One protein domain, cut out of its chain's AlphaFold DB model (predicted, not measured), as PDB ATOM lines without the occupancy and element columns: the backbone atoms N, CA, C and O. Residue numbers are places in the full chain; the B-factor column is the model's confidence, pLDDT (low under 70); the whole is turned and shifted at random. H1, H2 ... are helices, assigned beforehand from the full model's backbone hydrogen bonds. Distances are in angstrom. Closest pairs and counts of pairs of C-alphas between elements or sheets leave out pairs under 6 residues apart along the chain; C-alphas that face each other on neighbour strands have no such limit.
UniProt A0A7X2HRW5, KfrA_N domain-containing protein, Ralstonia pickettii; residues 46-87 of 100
ATOM      1  N   ASP A  46       7.162 -12.689 -14.714       85.94
ATOM      2  CA  ASP A  46       5.876 -12.187 -14.217       85.94
ATOM      3  C   ASP A  46       4.910 -11.855 -15.368       85.94
ATOM      4  O   ASP A  46       3.768 -12.308 -15.344       85.94
ATOM      5  N   ASP A  47       5.387 -11.195 -16.439       87.31
ATOM      6  CA  ASP A  47       4.637 -11.041 -17.702       87.31
ATOM      7  C   ASP A  47       4.101 -12.407 -18.172       87.31
ATOM      8  O   ASP A  47       2.905 -12.591 -18.401       87.31
ATOM      9  N   VAL A  48       4.997 -13.398 -18.263       88.19
ATOM     10  CA  VAL A  48       4.664 -14.755 -18.717       88.19
ATOM     11  C   VAL A  48       3.670 -15.442 -17.781       88.19
ATOM     12  O   VAL A  48       2.766 -16.119 -18.268       88.19
ATOM     13  N   LYS A  49       3.780 -15.247 -16.463       89.00
ATOM     14  CA  LYS A  49       2.824 -15.780 -15.487       89.00
ATOM     15  C   LYS A  49       1.429 -15.170 -15.679       89.00
ATOM     16  O   LYS A  49       0.464 -15.924 -15.790       89.00
ATOM     17  N   ASN A  50       1.333 -13.844 -15.790       89.88
ATOM     18  CA  ASN A  50       0.067 -13.137 -16.007       89.88
ATOM     19  C   ASN A  50      -0.603 -13.587 -17.323       89.88
ATOM     20  O   ASN A  50      -1.794 -13.892 -17.334       89.88
ATOM     21  N   ALA A  51       0.166 -13.756 -18.404       90.50
ATOM     22  CA  ALA A  51      -0.344 -14.308 -19.663       90.50
ATOM     23  C   ALA A  51      -0.804 -15.775 -19.549       90.50
ATOM     24  O   ALA A  51      -1.793 -16.166 -20.163       90.50
ATOM     25  N   CYS A  52      -0.134 -16.602 -18.741       89.25
ATOM     26  CA  CYS A  52      -0.605 -17.965 -18.465       89.25
ATOM     27  C   CYS A  52      -1.926 -17.973 -17.681       89.25
ATOM     28  O   CYS A  52      -2.772 -18.830 -17.927       89.25
ATOM     29  N   GLU A  53      -2.122 -17.034 -16.752       90.12
ATOM     30  CA  GLU A  53      -3.387 -16.870 -16.025       90.12
ATOM     31  C   GLU A  53      -4.511 -16.372 -16.949       90.12
ATOM     32  O   GLU A  53      -5.594 -16.958 -16.930       90.12
ATOM     33  N   ALA A  54      -4.239 -15.406 -17.832       89.56
ATOM     34  CA  ALA A  54      -5.185 -14.949 -18.853       89.56
ATOM     35  C   ALA A  54      -5.612 -16.085 -19.805       89.56
ATOM     36  O   ALA A  54      -6.806 -16.318 -19.994       89.56
ATOM     37  N   LEU A  55      -4.665 -16.880 -20.322       89.06
ATOM     38  CA  LEU A  55      -4.983 -18.042 -21.164       89.06
ATOM     39  C   LEU A  55      -5.839 -19.087 -20.430       89.06
ATOM     40  O   LEU A  55      -6.757 -19.643 -21.032       89.06
ATOM     41  N   ARG A  56      -5.593 -19.326 -19.132       87.31
ATOM     42  CA  ARG A  56      -6.431 -20.216 -18.305       87.31
ATOM     43  C   ARG A  56      -7.854 -19.685 -18.153       87.31
ATOM     44  O   ARG A  56      -8.788 -20.472 -18.260       87.31
ATOM     45  N   GLN A  57      -8.022 -18.380 -17.932       89.75
ATOM     46  CA  GLN A  57      -9.339 -17.735 -17.845       89.75
ATOM     47  C   GLN A  57     -10.086 -17.780 -19.188       89.75
ATOM     48  O   GLN A  57     -11.284 -18.037 -19.212       89.75
ATOM     49  N   GLN A  58      -9.371 -17.624 -20.306       86.38
ATOM     50  CA  GLN A  58      -9.904 -17.778 -21.667       86.38
ATOM     51  C   GLN A  58     -10.164 -19.248 -22.073       86.38
ATOM     52  O   GLN A  58     -10.622 -19.496 -23.187       86.38
ATOM     53  N   GLY A  59      -9.825 -20.238 -21.237       85.94
ATOM     54  CA  GLY A  59      -9.931 -21.665 -21.577       85.94
ATOM     55  C   GLY A  59      -8.971 -22.136 -22.684       85.94
ATOM     56  O   GLY A  59      -9.170 -23.206 -23.261       85.94
ATOM     57  N   ARG A  60      -7.932 -21.356 -23.005       83.12
ATOM     58  CA  ARG A  60      -6.976 -21.637 -24.088       83.12
ATOM     59  C   ARG A  60      -5.764 -22.426 -23.576       83.12
ATOM     60  O   ARG A  60      -5.322 -22.223 -22.443       83.12
ATOM     61  N   PRO A  61      -5.161 -23.301 -24.403       83.69
ATOM     62  CA  PRO A  61      -4.010 -24.090 -23.980       83.69
ATOM     63  C   PRO A  61      -2.787 -23.199 -23.722       83.69
ATOM     64  O   PRO A  61      -2.381 -22.407 -24.577       83.69
ATOM     65  N   ILE A  62      -2.167 -23.363 -22.552       86.81
ATOM     66  CA  ILE A  62      -0.928 -22.665 -22.195       86.81
ATOM     67  C   ILE A  62       0.216 -23.246 -23.031       86.81
ATOM     68  O   ILE A  62       0.559 -24.420 -22.916       86.81
ATOM     69  N   GLY A  63       0.829 -22.414 -23.866       87.50
ATOM     70  CA  GLY A  63       1.973 -22.801 -24.685       87.50
ATOM     71  C   GLY A  63       2.746 -21.575 -25.163       87.50
ATOM     72  O   GLY A  63       2.176 -20.484 -25.214       87.50
ATOM     73  N   PRO A  64       4.028 -21.715 -25.540       86.94
ATOM     74  CA  PRO A  64       4.896 -20.572 -25.834       86.94
ATOM     75  C   PRO A  64       4.406 -19.711 -27.007       86.94
ATOM     76  O   PRO A  64       4.656 -18.510 -27.019       86.94
ATOM     77  N   VAL A  65       3.671 -20.293 -27.962       88.88
ATOM     78  CA  VAL A  65       3.013 -19.545 -29.047       88.88
ATOM     79  C   VAL A  65       1.862 -18.697 -28.500       88.88
ATOM     80  O   VAL A  65       1.858 -17.488 -28.702       88.88
ATOM     81  N   ASN A  66       0.930 -19.299 -27.755       87.62
ATOM     82  CA  ASN A  66      -0.233 -18.596 -27.202       87.62
ATOM     83  C   ASN A  66       0.167 -17.530 -26.181       87.62
ATOM     84  O   ASN A  66      -0.394 -16.443 -26.195       87.62
ATOM     85  N   VAL A  67       1.181 -17.799 -25.358       88.31
ATOM     86  CA  VAL A  67       1.751 -16.817 -24.425       88.31
ATOM     87  C   VAL A  67       2.387 -15.648 -25.183       88.31
ATOM     88  O   VAL A  67       2.228 -14.506 -24.770       88.31
ATOM     89  N   ARG A  68       3.050 -15.887 -26.325       88.31
ATOM     90  CA  ARG A  68       3.568 -14.797 -27.172       88.31
ATOM     91  C   ARG A  68       2.453 -13.994 -27.847       88.31
ATOM     92  O   ARG A  68       2.623 -12.794 -28.026       88.31
ATOM     93  N   LEU A  69       1.343 -14.636 -28.221       89.06
ATOM     94  CA  LEU A  69       0.162 -13.952 -28.759       89.06
ATOM     95  C   LEU A  69      -0.500 -13.071 -27.693       89.06
ATOM     96  O   LEU A  69      -0.746 -11.903 -27.958       89.06
ATOM     97  N   GLU A  70      -0.710 -13.604 -26.488       89.19
ATOM     98  CA  GLU A  70      -1.296 -12.880 -25.351       89.19
ATOM     99  C   GLU A  70      -0.436 -11.679 -24.920       89.19
ATOM    100  O   GLU A  70      -0.949 -10.618 -24.590       89.19
ATOM    101  N   LEU A  71       0.893 -11.827 -24.962       86.81
ATOM    102  CA  LEU A  71       1.824 -10.761 -24.588       86.81
ATOM    103  C   LEU A  71       2.115  -9.752 -25.709       86.81
ATOM    104  O   LEU A  71       2.703  -8.707 -25.435       86.81
ATOM    105  N   GLY A  72       1.826 -10.090 -26.970       85.44
ATOM    106  CA  GLY A  72       2.154  -9.288 -28.160       85.44
ATOM    107  C   GLY A  72       3.650  -9.011 -28.402       85.44
ATOM    108  O   GLY A  72       4.004  -8.365 -29.386       85.44
ATOM    109  N   ARG A  73       4.550  -9.469 -27.520       81.25
ATOM    110  CA  ARG A  73       5.975  -9.101 -27.492       81.25
ATOM    111  C   ARG A  73       6.872 -10.244 -27.006       81.25
ATOM    112  O   ARG A  73       6.402 -11.287 -26.561       81.25
ATOM    113  N   GLY A  74       8.184 -10.009 -27.051       79.88
ATOM    114  CA  GLY A  74       9.213 -10.898 -26.501       79.88
ATOM    115  C   GLY A  74       9.682 -12.011 -27.439       79.88
ATOM    116  O   GLY A  74       8.977 -12.461 -28.342       79.88
ATOM    117  N   SER A  75      10.916 -12.472 -27.212       83.56
ATOM    118  CA  SER A  75      11.467 -13.607 -27.954       83.56
ATOM    119  C   SER A  75      10.806 -14.912 -27.514       83.56
ATOM    120  O   SER A  75      10.646 -15.173 -26.320       83.56
ATOM    121  N   PHE A  76      10.521 -15.784 -28.483       84.88
ATOM    122  CA  PHE A  76      10.049 -17.148 -28.233       84.88
ATOM    123  C   PHE A  76      10.996 -17.915 -27.295       84.88
ATOM    124  O   PHE A  76      10.543 -18.629 -26.403       84.88
ATOM    125  N   THR A  77      12.313 -17.718 -27.433       86.50
ATOM    126  CA  THR A  77      13.312 -18.362 -26.567       86.50
ATOM    127  C   THR A  77      13.215 -17.886 -25.117       86.50
ATOM    128  O   THR A  77      13.297 -18.712 -24.207       86.50
ATOM    129  N   THR A  78      12.974 -16.592 -24.874       86.81
ATOM    130  CA  THR A  78      12.771 -16.060 -23.516       86.81
ATOM    131  C   THR A  78      11.481 -16.592 -22.901       86.81
ATOM    132  O   THR A  78      11.495 -17.037 -21.756       86.81
ATOM    133  N   ILE A  79      10.393 -16.644 -23.676       86.56
ATOM    134  CA  ILE A  79       9.106 -17.195 -23.227       86.56
ATOM    135  C   ILE A  79       9.251 -18.677 -22.854       86.56
ATOM    136  O   ILE A  79       8.817 -19.080 -21.780       86.56
ATOM    137  N   VAL A  80       9.942 -19.487 -23.666       87.44
ATOM    138  CA  VAL A  80      10.232 -20.895 -23.331       87.44
ATOM    139  C   VAL A  80      11.094 -21.018 -22.067       87.44
ATOM    140  O   VAL A  80      10.853 -21.912 -21.255       87.44
ATOM    141  N   ARG A  81      12.077 -20.130 -21.850       86.50
ATOM    142  CA  ARG A  81      12.881 -20.114 -20.611       86.50
ATOM    143  C   ARG A  81      12.039 -19.754 -19.382       86.50
ATOM    144  O   ARG A  81      12.178 -20.412 -18.355       86.50
ATOM    145  N   ALA A  82      11.145 -18.774 -19.492       86.88
ATOM    146  CA  ALA A  82      10.224 -18.401 -18.421       86.88
ATOM    147  C   ALA A  82       9.207 -19.520 -18.118       86.88
ATOM    148  O   ALA A  82       9.010 -19.867 -16.958       86.88
ATOM    149  N   LEU A  83       8.640 -20.164 -19.143       86.56
ATOM    150  CA  LEU A  83       7.743 -21.315 -18.974       86.56
ATOM    151  C   LEU A  83       8.443 -22.531 -18.347       86.56
ATOM    152  O   LEU A  83       7.812 -23.252 -17.579       86.56
ATOM    153  N   ARG A  84       9.742 -22.750 -18.613       85.62
ATOM    154  CA  ARG A  84      10.556 -23.733 -17.868       85.62
ATOM    155  C   ARG A  84      10.701 -23.347 -16.398       85.62
ATOM    156  O   ARG A  84      10.487 -24.195 -15.543       85.62
ATOM    157  N   ALA A  85      11.025 -22.086 -16.108       85.31
ATOM    158  CA  ALA A  85      11.175 -21.596 -14.735       85.31
ATOM    159  C   ALA A  85       9.869 -21.683 -13.919       85.31
ATOM    160  O   ALA A  85       9.918 -21.873 -12.709       85.31
ATOM    161  N   LEU A  86       8.711 -21.592 -14.583       83.69
ATOM    162  CA  LEU A  86       7.382 -21.770 -13.986       83.69
ATOM    163  C   LEU A  86       6.910 -23.238 -13.928       83.69
ATOM    164  O   LEU A  86       5.806 -23.493 -13.456       83.69
ATOM    165  N   GLY A  87       7.680 -24.202 -14.450       83.50
ATOM    166  CA  GLY A  87       7.260 -25.609 -14.556       83.50
ATOM    167  C   GLY A  87       6.117 -25.870 -15.551       83.50
ATOM    168  O   GLY A  87       5.576 -26.970 -15.591       83.50
TER     169      GLY A  87
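This is residues 46 to 87 of the 100 residues of the protein "KfrA_N domain-containing protein" of Ralstonia pickettii (UniProt A0A7X2HRW5). Three short helices, each turned about perpendicular to the other two, make a small crossed cluster: H2 packs on both H1 and H3, while H1 and H3 meet at residue 48 of H1, near its first residues, and the rest of H1 runs away from H3 to Gln 57. The printed part has 42 residues, with H1, H2 and H3 in that order, no named strand, and the class all helix. It is compact and rounded, with a radius of gyration of the C-alphas of 9.0 A and spans of 24 by 21 by 16 A.

Begin at H1, residues 46 to 57, the longest helix. H2, residues 64 to 71, touches it at 84 degrees, about perpendicular; look at the closest C-alphas, Ala 51 and Val 67, 5.8 A apart. H3, residues 76 to 85, touches H2 at 79 degrees, about perpendicular, closest at the C-alphas of Pro 64 and Val 80, 5.9 A. H1 only just touches H3, through residue 48 alone, with 3 pairs of C-alphas within 8 A; the C-alphas of Val 48 and Ala 82 are closest, 6.7 A. In H1, H2 and H3 every O i to N i+4 pair is within hydrogen-bond range.

Find C-alpha 46 at (5.876, -12.187, -14.217); H1 runs 16.6 A to C-alpha 57. H2 runs 10.4 A, and H3 14.3 A to C-alpha 85 at (11.175, -21.596, -14.735).

The C-alphas farthest apart, Gln 57 and Thr 77, are 24.3 A apart. The printed part has no cut; the link H1 to H2 is short, H2 to H3 tight. No printed residue is under 70 in pLDDT.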